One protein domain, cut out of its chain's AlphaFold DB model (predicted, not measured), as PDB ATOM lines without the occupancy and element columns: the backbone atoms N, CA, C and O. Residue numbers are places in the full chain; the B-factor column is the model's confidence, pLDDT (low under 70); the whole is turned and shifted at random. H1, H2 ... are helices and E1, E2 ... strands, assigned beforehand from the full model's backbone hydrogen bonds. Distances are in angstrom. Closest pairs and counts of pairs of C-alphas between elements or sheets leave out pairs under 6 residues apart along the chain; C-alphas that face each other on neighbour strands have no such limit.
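What this domain is: This is residues 259 to 367 of the 367 residues of an uncharacterized protein of Tritrichomonas foetus (UniProt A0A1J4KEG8). The chain is wound in stacked turns, a short solenoid: the parallel sheet E1 E4 E7 E9 makes one wall, the sheet E3 E6 E8 the wall opposite, and the small sheet E2 E5 a third. The turns are E1 to E3, E4 to E6, and E7 through H1 to E8; E9 begins another, and H2 packs on E2 and E5 from outside the coil. The printed part has 109 residues, with two named helices and nine named strands in the order E1 E2 E3 E4 E5 E6 E7 H1 E8 E9 H2; 51 residues, under half, are in named elements, and the class is mixed. The whole is compact, with a radius of gyration of the C-alphas of 13.1 A, and spans 38 by 31 by 21 A.

Where its parts are: In the largest sheet, E1 is residues 262 to 265, starting at C-alpha 262 (184.664, 168.895, 233.392); E4 is 289 to 293, 13.8 A long; E7 is 319 to 323, 13.3 A; E9 is 343 to 346, 9.4 A. In the sheet E3 E6 E8, E3 is residues 281 to 286, 15.9 A long; E6 is 311 to 316, 14.9 A; and E8 is 335 to 337. E2 is residues 268 to 270 and E5 296 to 298. H1 is residues 331 to 334. H2 is residues 359 to 366, 10.4 A long, ending at C-alpha 366 (185.355, 143.843, 242.687).

How they stand to each other: The sheet E1 E4 E7 E9 has E1 and E9 as edge strands; N 264 and O 291 are 2.8 A apart, N 292 and O 321 2.8 A, and N 345 and O 320 2.8 A, each within hydrogen-bond range. With the sheet E3 E6 E8 it forms a sandwich, two sheets face to face, 9.9 A centre to centre, their planes 16 degrees apart. In that second sheet, N 314 and O 283 are 2.8 A apart and N 313 and O 336 2.8 A. E1 runs on into E2 at 84 degrees, and E4 into E5 at 81 degrees. E2 and E5 are parallel, with N 269 and O 296 2.8 A apart. The closest C-alphas of E2 and H2, Val 270 and Ile 362, are 7.6 A apart. H1 is not on the sheet E3 E6 E8, but only just, with 4 pairs of C-alphas within 10 A. In H2 every O i to N i+4 pair is within hydrogen-bond range; H1 is too short for such a pair.

The domain as a whole: The two C-alphas farthest apart, Thr 341 and Thr 367, are 40.8 A apart. The printed part has no cut and ends at the chain's last residue. The links E5 to E6 and E9 to H2 are long, with 12 residues each. The mean pLDDT of the printed part is 96.5, and no printed residue is under 70.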
ATOM      1  N   THR A 259     180.152 178.128 230.021       93.12
ATOM      2  CA  THR A 259     181.630 178.101 230.036       93.12
ATOM      3  C   THR A 259     182.276 177.161 231.050       93.12
ATOM      4  O   THR A 259     183.502 177.152 231.143       93.12
ATOM      5  N   SER A 260     181.499 176.362 231.779       93.50
ATOM      6  CA  SER A 260     182.068 175.355 232.679       93.50
ATOM      7  C   SER A 260     182.727 174.210 231.900       93.50
ATOM      8  O   SER A 260     182.320 173.891 230.780       93.50
ATOM      9  N   THR A 261     183.757 173.607 232.493       96.50
ATOM     10  CA  THR A 261     184.448 172.436 231.942       96.50
ATOM     11  C   THR A 261     184.570 171.340 232.989       96.50
ATOM     12  O   THR A 261     184.819 171.638 234.165       96.50
ATOM     13  N   ARG A 262     184.457 170.083 232.556       97.81
ATOM     14  CA  ARG A 262     184.664 168.895 233.392       97.81
ATOM     15  C   ARG A 262     185.946 168.166 233.014       97.81
ATOM     16  O   ARG A 262     186.147 167.833 231.850       97.81
ATOM     17  N   GLU A 263     186.759 167.849 234.008       98.62
ATOM     18  CA  GLU A 263     187.897 166.941 233.867       98.62
ATOM     19  C   GLU A 263     187.617 165.637 234.622       98.62
ATOM     20  O   GLU A 263     187.247 165.669 235.798       98.62
ATOM     21  N   LEU A 264     187.788 164.507 233.940       98.81
ATOM     22  CA  LEU A 264     187.754 163.158 234.495       98.81
ATOM     23  C   LEU A 264     189.165 162.570 234.396       98.81
ATOM     24  O   LEU A 264     189.667 162.385 233.289       98.81
ATOM     25  N   ASP A 265     189.817 162.304 235.525       98.69
ATOM     26  CA  ASP A 265     191.242 161.944 235.570       98.69
ATOM     27  C   ASP A 265     191.479 160.721 236.467       98.69
ATOM     28  O   ASP A 265     191.163 160.761 237.652       98.69
ATOM     29  N   HIS A 266     192.042 159.632 235.937       98.56
ATOM     30  CA  HIS A 266     192.313 158.407 236.713       98.56
ATOM     31  C   HIS A 266     191.062 157.847 237.424       98.56
ATOM     32  O   HIS A 266     191.052 157.623 238.636       98.56
ATOM     33  N   ILE A 267     189.968 157.655 236.678       98.75
ATOM     34  CA  ILE A 267     188.705 157.125 237.216       98.75
ATOM     35  C   ILE A 267     188.489 155.679 236.774       98.75
ATOM     36  O   ILE A 267     188.640 155.358 235.595       98.75
ATOM     37  N   TYR A 268     188.030 154.836 237.696       98.69
ATOM     38  CA  TYR A 268     187.538 153.497 237.384       98.69
ATOM     39  C   TYR A 268     186.009 153.481 237.306       98.69
ATOM     40  O   TYR A 268     185.326 153.680 238.310       98.69
ATOM     41  N   PHE A 269     185.462 153.192 236.127       98.75
ATOM     42  CA  PHE A 269     184.047 152.889 235.911       98.75
ATOM     43  C   PHE A 269     183.888 151.386 235.692       98.75
ATOM     44  O   PHE A 269     184.141 150.883 234.595       98.75
ATOM     45  N   VAL A 270     183.473 150.665 236.734       98.75
ATOM     46  CA  VAL A 270     183.495 149.198 236.753       98.75
ATOM     47  C   VAL A 270     182.110 148.611 237.020       98.75
ATOM     48  O   VAL A 270     181.500 148.874 238.054       98.75
ATOM     49  N   ASN A 271     181.629 147.742 236.130       98.50
ATOM     50  CA  ASN A 271     180.377 146.991 236.279       98.50
ATOM     51  C   ASN A 271     179.142 147.860 236.566       98.50
ATOM     52  O   ASN A 271     178.207 147.410 237.229       98.50
ATOM     53  N   ASN A 272     179.124 149.112 236.106       98.81
ATOM     54  CA  ASN A 272     177.930 149.941 236.230       98.81
ATOM     55  C   ASN A 272     176.902 149.515 235.184       98.81
ATOM     56  O   ASN A 272     177.251 149.068 234.090       98.81
ATOM     57  N   THR A 273     175.624 149.641 235.518       98.75
ATOM     58  CA  THR A 273     174.539 149.205 234.638       98.75
ATOM     59  C   THR A 273     173.478 150.280 234.501       98.75
ATOM     60  O   THR A 273     173.170 150.989 235.459       98.75
ATOM     61  N   ALA A 274     172.918 150.387 233.306       98.62
ATOM     62  CA  ALA A 274     171.704 151.140 233.045       98.62
ATOM     63  C   ALA A 274     170.721 150.239 232.297       98.62
ATOM     64  O   ALA A 274     171.151 149.464 231.443       98.62
ATOM     65  N   ASP A 275     169.427 150.318 232.591       98.62
ATOM     66  CA  ASP A 275     168.426 149.587 231.804       98.62
ATOM     67  C   ASP A 275     168.330 150.165 230.381       98.62
ATOM     68  O   ASP A 275     168.188 149.419 229.410       98.62
ATOM     69  N   GLU A 276     168.469 151.489 230.262       97.62
ATOM     70  CA  GLU A 276     168.300 152.242 229.023       97.62
ATOM     71  C   GLU A 276     169.626 152.696 228.398       97.62
ATOM     72  O   GLU A 276     169.962 152.228 227.315       97.62
ATOM     73  N   ILE A 277     170.371 153.640 228.989       97.69
ATOM     74  CA  ILE A 277     171.512 154.280 228.303       97.69
ATOM     75  C   ILE A 277     172.652 154.672 229.262       97.69
ATOM     76  O   ILE A 277     172.486 154.751 230.466       97.69
ATOM     77  N   GLY A 278     173.853 154.931 228.738       96.38
ATOM     78  CA  GLY A 278     174.929 155.589 229.494       96.38
ATOM     79  C   GLY A 278     175.265 154.995 230.875       96.38
ATOM     80  O   GLY A 278     175.115 155.659 231.904       96.38
ATOM     81  N   ALA A 279     175.747 153.750 230.921       98.31
ATOM     82  CA  ALA A 279     176.082 153.084 232.181       98.31
ATOM     83  C   ALA A 279     177.327 153.646 232.903       98.31
ATOM     84  O   ALA A 279     177.338 153.711 234.131       98.31
ATOM     85  N   GLY A 280     178.369 154.054 232.174       98.62
ATOM     86  CA  GLY A 280     179.583 154.665 232.724       98.62
ATOM     87  C   GLY A 280     179.439 156.175 232.950       98.62
ATOM     88  O   GLY A 280     178.761 156.623 233.878       98.62
ATOM     89  N   PHE A 281     180.096 156.957 232.097       98.75
ATOM     90  CA  PHE A 281     180.017 158.414 232.063       98.75
ATOM     91  C   PHE A 281     179.014 158.886 231.004       98.75
ATOM     92  O   PHE A 281     179.063 158.449 229.855       98.75
ATOM     93  N   THR A 282     178.151 159.831 231.370       98.75
ATOM     94  CA  THR A 282     177.258 160.522 230.439       98.75
ATOM     95  C   THR A 282     177.365 162.033 230.597       98.75
ATOM     96  O   THR A 282     177.214 162.541 231.705       98.75
ATOM     97  N   SER A 283     177.534 162.766 229.497       98.25
ATOM     98  CA  SER A 283     177.237 164.203 229.463       98.25
ATOM     99  C   SER A 283     175.855 164.450 228.868       98.25
ATOM    100  O   SER A 283     175.443 163.749 227.944       98.25
ATOM    101  N   TYR A 284     175.123 165.430 229.392       96.69
ATOM    102  CA  TYR A 284     173.741 165.692 228.997       96.69
ATOM    103  C   TYR A 284     173.443 167.182 228.822       96.69
ATOM    104  O   TYR A 284     174.059 168.036 229.454       96.69
ATOM    105  N   HIS A 285     172.426 167.457 227.998       89.06
ATOM    106  CA  HIS A 285     171.847 168.762 227.669       89.06
ATOM    107  C   HIS A 285     172.486 169.462 226.468       89.06
ATOM    108  O   HIS A 285     172.271 169.025 225.341       89.06
ATOM    109  N   LEU A 286     173.196 170.573 226.665       93.19
ATOM    110  CA  LEU A 286     173.686 171.433 225.590       93.19
ATOM    111  C   LEU A 286     175.078 171.958 225.951       93.19
ATOM    112  O   LEU A 286     175.307 172.379 227.084       93.19
ATOM    113  N   LEU A 287     175.965 172.041 224.958       95.44
ATOM    114  CA  LEU A 287     177.260 172.722 225.045       95.44
ATOM    115  C   LEU A 287     178.194 172.174 226.136       95.44
ATOM    116  O   LEU A 287     179.000 172.933 226.682       95.44
ATOM    117  N   PHE A 288     178.102 170.881 226.457       97.19
ATOM    118  CA  PHE A 288     179.053 170.238 227.361       97.19
ATOM    119  C   PHE A 288     180.490 170.355 226.823       97.19
ATOM    120  O   PHE A 288     180.739 170.154 225.630       97.19
ATOM    121  N   GLN A 289     181.444 170.641 227.711       97.25
ATOM    122  CA  GLN A 289     182.871 170.653 227.400       97.25
ATOM    123  C   GLN A 289     183.648 169.908 228.481       97.25
ATOM    124  O   GLN A 289     183.537 170.224 229.666       97.25
ATOM    125  N   GLY A 290     184.485 168.957 228.079       97.81
ATOM    126  CA  GLY A 290     185.313 168.251 229.044       97.81
ATOM    127  C   GLY A 290     186.390 167.369 228.443       97.81
ATOM    128  O   GLY A 290     186.540 167.253 227.223       97.81
ATOM    129  N   GLU A 291     187.129 166.734 229.337       98.56
ATOM    130  CA  GLU A 291     188.138 165.736 229.018       98.56
ATOM    131  C   GLU A 291     188.021 164.525 229.941       98.56
ATOM    132  O   GLU A 291     187.691 164.657 231.120       98.56
ATOM    133  N   ALA A 292     188.300 163.348 229.389       98.75
ATOM    134  CA  ALA A 292     188.486 162.109 230.120       98.75
ATOM    135  C   ALA A 292     189.877 161.560 229.822       98.75
ATOM    136  O   ALA A 292     190.214 161.332 228.657       98.75
ATOM    137  N   LYS A 293     190.677 161.364 230.868       98.56
ATOM    138  CA  LYS A 293     192.054 160.902 230.748       98.56
ATOM    139  C   LYS A 293     192.407 159.829 231.763       98.56
ATOM    140  O   LYS A 293     191.949 159.876 232.905       98.56
ATOM    141  N   TYR A 294     193.206 158.855 231.333       98.19
ATOM    142  CA  TYR A 294     193.683 157.755 232.184       98.19
ATOM    143  C   TYR A 294     192.550 156.996 232.896       98.19
ATOM    144  O   TYR A 294     192.728 156.474 233.993       98.19
ATOM    145  N   CYS A 295     191.352 156.977 232.308       98.69
ATOM    146  CA  CYS A 295     190.187 156.322 232.891       98.69
ATOM    147  C   CYS A 295     190.077 154.877 232.398       98.69
ATOM    148  O   CYS A 295     190.403 154.570 231.249       98.69
ATOM    149  N   VAL A 296     189.557 154.003 233.255       98.62
ATOM    150  CA  VAL A 296     189.322 152.591 232.948       98.62
ATOM    151  C   VAL A 296     187.825 152.324 232.947       98.62
ATOM    152  O   VAL A 296     187.132 152.583 233.932       98.62
ATOM    153  N   PHE A 297     187.331 151.764 231.847       98.62
ATOM    154  CA  PHE A 297     185.940 151.373 231.682       98.62
ATOM    155  C   PHE A 297     185.846 149.862 231.465       98.62
ATOM    156  O   PHE A 297     186.212 149.344 230.407       98.62
ATOM    157  N   TYR A 298     185.331 149.152 232.468       98.56
ATOM    158  CA  TYR A 298     185.253 147.693 232.456       98.56
ATOM    159  C   TYR A 298     183.875 147.198 232.873       98.56
ATOM    160  O   TYR A 298     183.340 147.619 233.895       98.56
ATOM    161  N   GLY A 299     183.280 146.297 232.096       98.06
ATOM    162  CA  GLY A 299     182.043 145.631 232.483       98.06
ATOM    163  C   GLY A 299     180.806 146.535 232.532       98.06
ATOM    164  O   GLY A 299     179.753 146.087 232.976       98.06
ATOM    165  N   ASN A 300     180.886 147.793 232.079       98.56
ATOM    166  CA  ASN A 300     179.721 148.684 232.031       98.56
ATOM    167  C   ASN A 300     178.732 148.201 230.960       98.56
ATOM    168  O   ASN A 300     179.163 147.808 229.871       98.56
ATOM    169  N   ARG A 301     177.423 148.198 231.243       98.44
ATOM    170  CA  ARG A 301     176.395 147.657 230.327       98.44
ATOM    171  C   ARG A 301     175.117 148.495 230.316       98.44
ATOM    172  O   ARG A 301     174.573 148.795 231.373       98.44
ATOM    173  N   ASN A 302     174.604 148.764 229.118       98.19
ATOM    174  CA  ASN A 302     173.209 149.148 228.908       98.19
ATOM    175  C   ASN A 302     172.425 147.850 228.643       98.19
ATOM    176  O   ASN A 302     172.813 147.094 227.751       98.19
ATOM    177  N   LEU A 303     171.390 147.533 229.426       97.31
ATOM    178  CA  LEU A 303     170.715 146.223 229.366       97.31
ATOM    179  C   LEU A 303     169.815 146.046 228.135       97.31
ATOM    180  O   LEU A 303     169.417 144.928 227.826       97.31
ATOM    181  N   ASN A 304     169.515 147.133 227.429       97.06
ATOM    182  CA  ASN A 304     168.824 147.143 226.141       97.06
ATOM    183  C   ASN A 304     169.784 147.129 224.930       97.06
ATOM    184  O   ASN A 304     169.353 147.421 223.815       97.06
ATOM    185  N   ASP A 305     171.077 146.868 225.157       95.00
ATOM    186  CA  ASP A 305     172.144 146.861 224.149       95.00
ATOM    187  C   ASP A 305     172.380 148.203 223.422       95.00
ATOM    188  O   ASP A 305     173.006 148.243 222.359       95.00
ATOM    189  N   PHE A 306     171.934 149.332 223.987       96.81
ATOM    190  CA  PHE A 306     172.242 150.655 223.444       96.81
ATOM    191  C   PHE A 306     173.758 150.943 223.480       96.81
ATOM    192  O   PHE A 306     174.452 150.578 224.434       96.81
ATOM    193  N   GLY A 307     174.282 151.626 222.456       96.62
ATOM    194  CA  GLY A 307     175.701 152.006 222.371       96.62
ATOM    195  C   GLY A 307     176.125 153.061 223.406       96.62
ATOM    196  O   GLY A 307     175.307 153.625 224.126       96.62
ATOM    197  N   GLY A 308     177.423 153.351 223.508       97.69
ATOM    198  CA  GLY A 308     177.924 154.346 224.468       97.69
ATOM    199  C   GLY A 308     177.803 153.894 225.924       97.69
ATOM    200  O   GLY A 308     177.500 154.692 226.810       97.69
ATOM    201  N   ARG A 309     177.987 152.595 226.194       98.12
ATOM    202  CA  ARG A 309     177.860 152.037 227.554       98.12
ATOM    203  C   ARG A 309     178.922 152.561 228.525       98.12
ATOM    204  O   ARG A 309     178.669 152.605 229.725       98.12
ATOM    205  N   SER A 310     180.086 152.967 228.022       98.56
ATOM    206  CA  SER A 310     181.173 153.516 228.836       98.56
ATOM    207  C   SER A 310     181.195 155.035 228.807       98.56
ATOM    208  O   SER A 310     181.261 155.655 229.866       98.56
ATOM    209  N   ILE A 311     181.085 155.630 227.619       98.75
ATOM    210  CA  ILE A 311     180.982 157.077 227.426       98.75
ATOM    211  C   ILE A 311     179.809 157.372 226.493       98.75
ATOM    212  O   ILE A 311     179.811 156.981 225.324       98.75
ATOM    213  N   LEU A 312     178.848 158.141 226.990       98.69
ATOM    214  CA  LEU A 312     177.746 158.671 226.201       98.69
ATOM    215  C   LEU A 312     177.776 160.202 226.212       98.69
ATOM    216  O   LEU A 312     177.593 160.841 227.245       98.69
ATOM    217  N   VAL A 313     177.951 160.812 225.045       98.56
ATOM    218  CA  VAL A 313     177.757 162.254 224.866       98.56
ATOM    219  C   VAL A 313     176.323 162.484 224.393       98.56
ATOM    220  O   VAL A 313     176.039 162.492 223.195       98.56
ATOM    221  N   HIS A 314     175.411 162.650 225.353       97.81
ATOM    222  CA  HIS A 314     173.981 162.926 225.156       97.81
ATOM    223  C   HIS A 314     173.664 164.422 225.338       97.81
ATOM    224  O   HIS A 314     172.649 164.816 225.910       97.81
ATOM    225  N   SER A 315     174.560 165.279 224.859       95.88
ATOM    226  CA  SER A 315     174.418 166.734 224.871       95.88
ATOM    227  C   SER A 315     174.580 167.249 223.449       95.88
ATOM    228  O   SER A 315     175.493 166.791 222.784       95.88
ATOM    229  N   ASP A 316     173.765 168.203 222.999       97.06
ATOM    230  CA  ASP A 316     173.918 168.860 221.687       97.06
ATOM    231  C   ASP A 316     175.143 169.793 221.700       97.06
ATOM    232  O   ASP A 316     175.415 170.459 222.704       97.06
ATOM    233  N   THR A 317     175.875 169.864 220.585       97.06
ATOM    234  CA  THR A 317     177.041 170.740 220.393       97.06
ATOM    235  C   THR A 317     178.102 170.529 221.483       97.06
ATOM    236  O   THR A 317     178.796 171.452 221.917       97.06
ATOM    237  N   ALA A 318     178.216 169.290 221.961       97.81
ATOM    238  CA  ALA A 318     179.156 168.912 223.001       97.81
ATOM    239  C   ALA A 318     180.531 168.557 222.435       97.81
ATOM    240  O   ALA A 318     180.669 168.059 221.313       97.81
ATOM    241  N   LEU A 319     181.555 168.778 223.252       98.06
ATOM    242  CA  LEU A 319     182.933 168.434 222.946       98.06
ATOM    243  C   LEU A 319     183.558 167.694 224.127       98.06
ATOM    244  O   LEU A 319     183.816 168.293 225.171       98.06
ATOM    245  N   LEU A 320     183.852 166.412 223.936       98.50
ATOM    246  CA  LEU A 320     184.588 165.600 224.899       98.50
ATOM    247  C   LEU A 320     185.907 165.145 224.275       98.50
ATOM    248  O   LEU A 320     185.907 164.543 223.202       98.50
ATOM    249  N   LYS A 321     187.026 165.416 224.946       98.69
ATOM    250  CA  LYS A 321     188.323 164.820 224.597       98.69
ATOM    251  C   LYS A 321     188.538 163.540 225.394       98.69
ATOM    252  O   LYS A 321     188.248 163.526 226.585       98.69
ATOM    253  N   VAL A 322     189.054 162.492 224.764       98.69
ATOM    254  CA  VAL A 322     189.339 161.205 225.419       98.69
ATOM    255  C   VAL A 322     190.782 160.810 225.126       98.69
ATOM    256  O   VAL A 322     191.167 160.746 223.956       98.69
ATOM    257  N   MET A 323     191.583 160.583 226.167       98.38
ATOM    258  CA  MET A 323     193.021 160.319 226.039       98.38
ATOM    259  C   MET A 323     193.527 159.276 227.030       98.38
ATOM    260  O   MET A 323     193.208 159.333 228.213       98.38
ATOM    261  N   ASN A 324     194.358 158.341 226.568       98.12
ATOM    262  CA  ASN A 324     194.977 157.311 227.410       98.12
ATOM    263  C   ASN A 324     193.969 156.526 228.269       98.12
ATOM    264  O   ASN A 324     194.281 156.111 229.383       98.12
ATOM    265  N   CYS A 325     192.737 156.363 227.783       98.56
ATOM    266  CA  CYS A 325     191.698 155.589 228.452       98.56
ATOM    267  C   CYS A 325     191.710 154.136 227.965       98.56
ATOM    268  O   CYS A 325     192.090 153.848 226.827       98.56
ATOM    269  N   VAL A 326     191.248 153.229 228.825       98.50
ATOM    270  CA  VAL A 326     191.176 151.790 228.550       98.50
ATOM    271  C   VAL A 326     189.726 151.325 228.582       98.50
ATOM    272  O   VAL A 326     189.001 151.588 229.545       98.50
ATOM    273  N   PHE A 327     189.313 150.597 227.548       98.56
ATOM    274  CA  PHE A 327     187.954 150.100 227.371       98.56
ATOM    275  C   PHE A 327     187.938 148.583 227.141       98.56
ATOM    276  O   PHE A 327     188.732 148.042 226.370       98.56
ATOM    277  N   GLU A 328     186.998 147.885 227.780       98.25
ATOM    278  CA  GLU A 328     186.840 146.427 227.649       98.25
ATOM    279  C   GLU A 328     186.409 145.990 226.239       98.25
ATOM    280  O   GLU A 328     186.828 144.943 225.756       98.25
ATOM    281  N   GLY A 329     185.539 146.756 225.580       97.94
ATOM    282  CA  GLY A 329     184.925 146.402 224.302       97.94
ATOM    283  C   GLY A 329     185.419 147.219 223.114       97.94
ATOM    284  O   GLY A 329     186.379 147.987 223.191       97.94
ATOM    285  N   LYS A 330     184.722 147.048 221.988       98.19
ATOM    286  CA  LYS A 330     184.967 147.806 220.759       98.19
ATOM    287  C   LYS A 330     184.519 149.254 220.911       98.19
ATOM    288  O   LYS A 330     183.492 149.539 221.521       98.19
ATOM    289  N   LYS A 331     185.252 150.158 220.271       97.81
ATOM    290  CA  LYS A 331     185.020 151.604 220.311       97.81
ATOM    291  C   LYS A 331     183.573 152.037 220.041       97.81
ATOM    292  O   LYS A 331     183.053 152.864 220.778       97.81
ATOM    293  N   ASP A 332     182.939 151.489 219.010       97.12
ATOM    294  CA  ASP A 332     181.569 151.813 218.584       97.12
ATOM    295  C   ASP A 332     180.488 151.351 219.574       97.12
ATOM    296  O   ASP A 332     179.386 151.895 219.596       97.12
ATOM    297  N   ILE A 333     180.811 150.379 220.426       97.69
ATOM    298  CA  ILE A 333     179.956 149.924 221.527       97.69
ATOM    299  C   ILE A 333     180.201 150.778 222.780       97.69
ATOM    300  O   ILE A 333     179.271 151.100 223.522       97.69
ATOM    301  N   GLU A 334     181.458 151.137 223.031       98.50
ATOM    302  CA  GLU A 334     181.881 151.797 224.266       98.50
ATOM    303  C   GLU A 334     181.597 153.296 224.284       98.50
ATOM    304  O   GLU A 334     181.233 153.831 225.335       98.50
ATOM    305  N   MET A 335     181.729 153.961 223.136       98.62
ATOM    306  CA  MET A 335     181.613 155.409 223.008       98.62
ATOM    307  C   MET A 335     180.579 155.800 221.955       98.62
ATOM    308  O   MET A 335     180.622 155.320 220.824       98.62
ATOM    309  N   LEU A 336     179.690 156.730 222.304       98.44
ATOM    310  CA  LEU A 336     178.696 157.268 221.376       98.44
ATOM    311  C   LEU A 336     178.492 158.769 221.593       98.44
ATOM    312  O   LEU A 336     178.259 159.216 222.716       98.44
ATOM    313  N   ALA A 337     178.526 159.540 220.507       98.38
ATOM    314  CA  ALA A 337     177.954 160.882 220.466       98.38
ATOM    315  C   ALA A 337     176.543 160.784 219.883       98.38
ATOM    316  O   ALA A 337     176.372 160.298 218.768       98.38
ATOM    317  N   TYR A 338     175.539 161.199 220.654       97.81
ATOM    318  CA  TYR A 338     174.136 161.002 220.289       97.81
ATOM    319  C   TYR A 338     173.668 161.958 219.180       97.81
ATOM    320  O   TYR A 338     172.855 161.586 218.341       97.81
ATOM    321  N   PHE A 339     174.183 163.189 219.176       97.81
ATOM    322  CA  PHE A 339     173.843 164.216 218.191       97.81
ATOM    323  C   PHE A 339     175.000 164.443 217.216       97.81
ATOM    324  O   PHE A 339     176.147 164.561 217.647       97.81
ATOM    325  N   ASP A 340     174.693 164.631 215.930       97.88
ATOM    326  CA  ASP A 340     175.687 164.888 214.867       97.88
ATOM    327  C   ASP A 340     176.524 166.159 215.095       97.88
ATOM    328  O   ASP A 340     177.644 166.301 214.601       97.88
ATOM    329  N   THR A 341     175.981 167.112 215.852       97.94
ATOM    330  CA  THR A 341     176.651 168.357 216.253       97.94
ATOM    331  C   THR A 341     177.718 168.146 217.324       97.94
ATOM    332  O   THR A 341     178.507 169.055 217.598       97.94
ATOM    333  N   SER A 342     177.752 166.965 217.936       98.19
ATOM    334  CA  SER A 342     178.585 166.651 219.092       98.19
ATOM    335  C   SER A 342     179.742 165.754 218.714       98.19
ATOM    336  O   SER A 342     179.681 164.984 217.757       98.19
ATOM    337  N   LYS A 343     180.843 165.882 219.452       98.12
ATOM    338  CA  LYS A 343     182.101 165.229 219.096       98.12
ATOM    339  C   LYS A 343     182.764 164.614 220.313       98.12
ATOM    340  O   LYS A 343     182.990 165.284 221.320       98.12
ATOM    341  N   ILE A 344     183.147 163.354 220.149       98.44
ATOM    342  CA  ILE A 344     184.177 162.706 220.950       98.44
ATOM    343  C   ILE A 344     185.461 162.790 220.127       98.44
ATOM    344  O   ILE A 344     185.523 162.257 219.019       98.44
ATOM    345  N   ILE A 345     186.453 163.523 220.626       98.31
ATOM    346  CA  ILE A 345     187.772 163.631 220.003       98.31
ATOM    347  C   ILE A 345     188.721 162.737 220.782       98.31
ATOM    348  O   ILE A 345     189.074 163.045 221.919       98.31
ATOM    349  N   GLU A 346     189.166 161.656 220.160       97.12
ATOM    350  CA  GLU A 346     190.289 160.898 220.695       97.12
ATOM    351  C   GLU A 346     191.579 161.658 220.417       97.12
ATOM    352  O   GLU A 346     191.881 162.035 219.282       97.12
ATOM    353  N   THR A 347     192.329 161.898 221.477       90.12
ATOM    354  CA  THR A 347     193.677 162.449 221.417       90.12
ATOM    355  C   THR A 347     194.590 161.448 222.102       90.12
ATOM    356  O   THR A 347     194.224 160.957 223.160       90.12
ATOM    357  N   GLU A 348     195.762 161.170 221.536       90.31
ATOM    358  CA  GLU A 348     196.686 160.151 222.072       90.31
ATOM    359  C   GLU A 348     196.117 158.718 221.990       90.31
ATOM    360  O   GLU A 348     195.120 158.470 221.304       90.31
ATOM    361  N   GLU A 349     196.813 157.745 222.581       94.44
ATOM    362  CA  GLU A 349     196.516 156.322 222.396       94.44
ATOM    363  C   GLU A 349     195.463 155.858 223.412       94.44
ATOM    364  O   GLU A 349     195.732 155.739 224.602       94.44
ATOM    365  N   ASN A 350     194.236 155.617 222.946       97.50
ATOM    366  CA  ASN A 350     193.197 154.944 223.728       97.50
ATOM    367  C   ASN A 350     193.185 153.453 223.374       97.50
ATOM    368  O   ASN A 350     193.309 153.102 222.199       97.50
ATOM    369  N   TYR A 351     192.984 152.590 224.368       97.81
ATOM    370  CA  TYR A 351     193.034 151.137 224.207       97.81
ATOM    371  C   TYR A 351     191.632 150.526 224.283       97.81
ATOM    372  O   TYR A 351     190.843 150.863 225.165       97.81
ATOM    373  N   PHE A 352     191.315 149.616 223.362       98.06
ATOM    374  CA  PHE A 352     190.003 148.970 223.244       98.06
ATOM    375  C   PHE A 352     190.149 147.448 223.281       98.06
ATOM    376  O   PHE A 352     191.248 146.919 223.154       98.06
ATOM    377  N   ASN A 353     189.034 146.726 223.414       97.19
ATOM    378  CA  ASN A 353     189.014 145.257 223.493       97.19
ATOM    379  C   ASN A 353     189.844 144.685 224.662       97.19
ATOM    380  O   ASN A 353     190.370 143.577 224.561       97.19
ATOM    381  N   GLY A 354     189.984 145.441 225.755       92.38
ATOM    382  CA  GLY A 354     190.752 145.031 226.933       92.38
ATOM    383  C   GLY A 354     192.273 145.135 226.774       92.38
ATOM    384  O   GLY A 354     193.005 144.654 227.637       92.38
ATOM    385  N   GLU A 355     192.773 145.753 225.703       92.06
ATOM    386  CA  GLU A 355     194.202 146.035 225.552       92.06
ATOM    387  C   GLU A 355     194.710 146.932 226.697       92.06
ATOM    388  O   GLU A 355     194.039 147.882 227.093       92.06
ATOM    389  N   ASN A 356     195.893 146.624 227.247       90.44
ATOM    390  CA  ASN A 356     196.516 147.339 228.378       90.44
ATOM    391  C   ASN A 356     195.657 147.459 229.649       90.44
ATOM    392  O   ASN A 356     195.903 148.312 230.503       90.44
ATOM    393  N   MET A 357     194.666 146.586 229.804       92.56
ATOM    394  CA  MET A 357     193.837 146.541 230.996       92.56
ATOM    395  C   MET A 357     194.539 145.786 232.130       92.56
ATOM    396  O   MET A 357     194.824 144.594 232.016       92.56
ATOM    397  N   ASP A 358     194.794 146.472 233.246       94.25
ATOM    398  CA  ASP A 358     195.320 145.847 234.461       94.25
ATOM    399  C   ASP A 358     194.193 145.154 235.238       94.25
ATOM    400  O   ASP A 358     193.471 145.769 236.029       94.25
ATOM    401  N   MET A 359     194.033 143.857 234.984       93.94
ATOM    402  CA  MET A 359     192.995 143.049 235.620       93.94
ATOM    403  C   MET A 359     193.183 142.905 237.132       93.94
ATOM    404  O   MET A 359     192.180 142.754 237.821       93.94
ATOM    405  N   ASN A 360     194.404 143.014 237.669       92.31
ATOM    406  CA  ASN A 360     194.617 142.899 239.116       92.31
ATOM    407  C   ASN A 360     193.955 144.074 239.847       92.31
ATOM    408  O   ASN A 360     193.191 143.865 240.786       92.31
ATOM    409  N   ASN A 361     194.160 145.301 239.351       88.44
ATOM    410  CA  ASN A 361     193.520 146.491 239.921       88.44
ATOM    411  C   ASN A 361     191.989 146.420 239.807       88.44
ATOM    412  O   ASN A 361     191.275 146.856 240.706       88.44
ATOM    413  N   ILE A 362     191.461 145.864 238.711       91.75
ATOM    414  CA  ILE A 362     190.011 145.693 238.541       91.75
ATOM    415  C   ILE A 362     189.477 144.642 239.520       91.75
ATOM    416  O   ILE A 362     188.450 144.879 240.151       91.75
ATOM    417  N   GLU A 363     190.150 143.504 239.676       90.44
ATOM    418  CA  GLU A 363     189.742 142.455 240.615       90.44
ATOM    419  C   GLU A 363     189.715 142.961 242.064       90.44
ATOM    420  O   GLU A 363     188.738 142.700 242.768       90.44
ATOM    421  N   GLU A 364     190.697 143.771 242.474       89.06
ATOM    422  CA  GLU A 364     190.711 144.436 243.787       89.06
ATOM    423  C   GLU A 364     189.496 145.355 244.004       89.06
ATOM    424  O   GLU A 364     188.974 145.450 245.114       89.06
ATOM    425  N   LEU A 365     188.987 146.003 242.951       82.38
ATOM    426  CA  LEU A 365     187.773 146.826 243.029       82.38
ATOM    427  C   LEU A 365     186.481 145.998 243.101       82.38
ATOM    428  O   LEU A 365     185.418 146.537 243.431       82.38
ATOM    429  N   LEU A 366     186.529 144.714 242.742       85.50
ATOM    430  CA  LEU A 366     185.355 143.843 242.687       85.50
ATOM    431  C   LEU A 366     185.108 143.049 243.970       85.50
ATOM    432  O   LEU A 366     183.952 142.631 244.158       85.50
ATOM    433  N   THR A 367     186.140 142.856 244.795       76.00
ATOM    434  CA  THR A 367     186.079 142.244 246.134       76.00
ATOM    435  C   THR A 367     185.509 143.202 247.167       76.00
ATOM    436  O   THR A 367     184.651 142.753 247.964       76.00
TER     437      THR A 367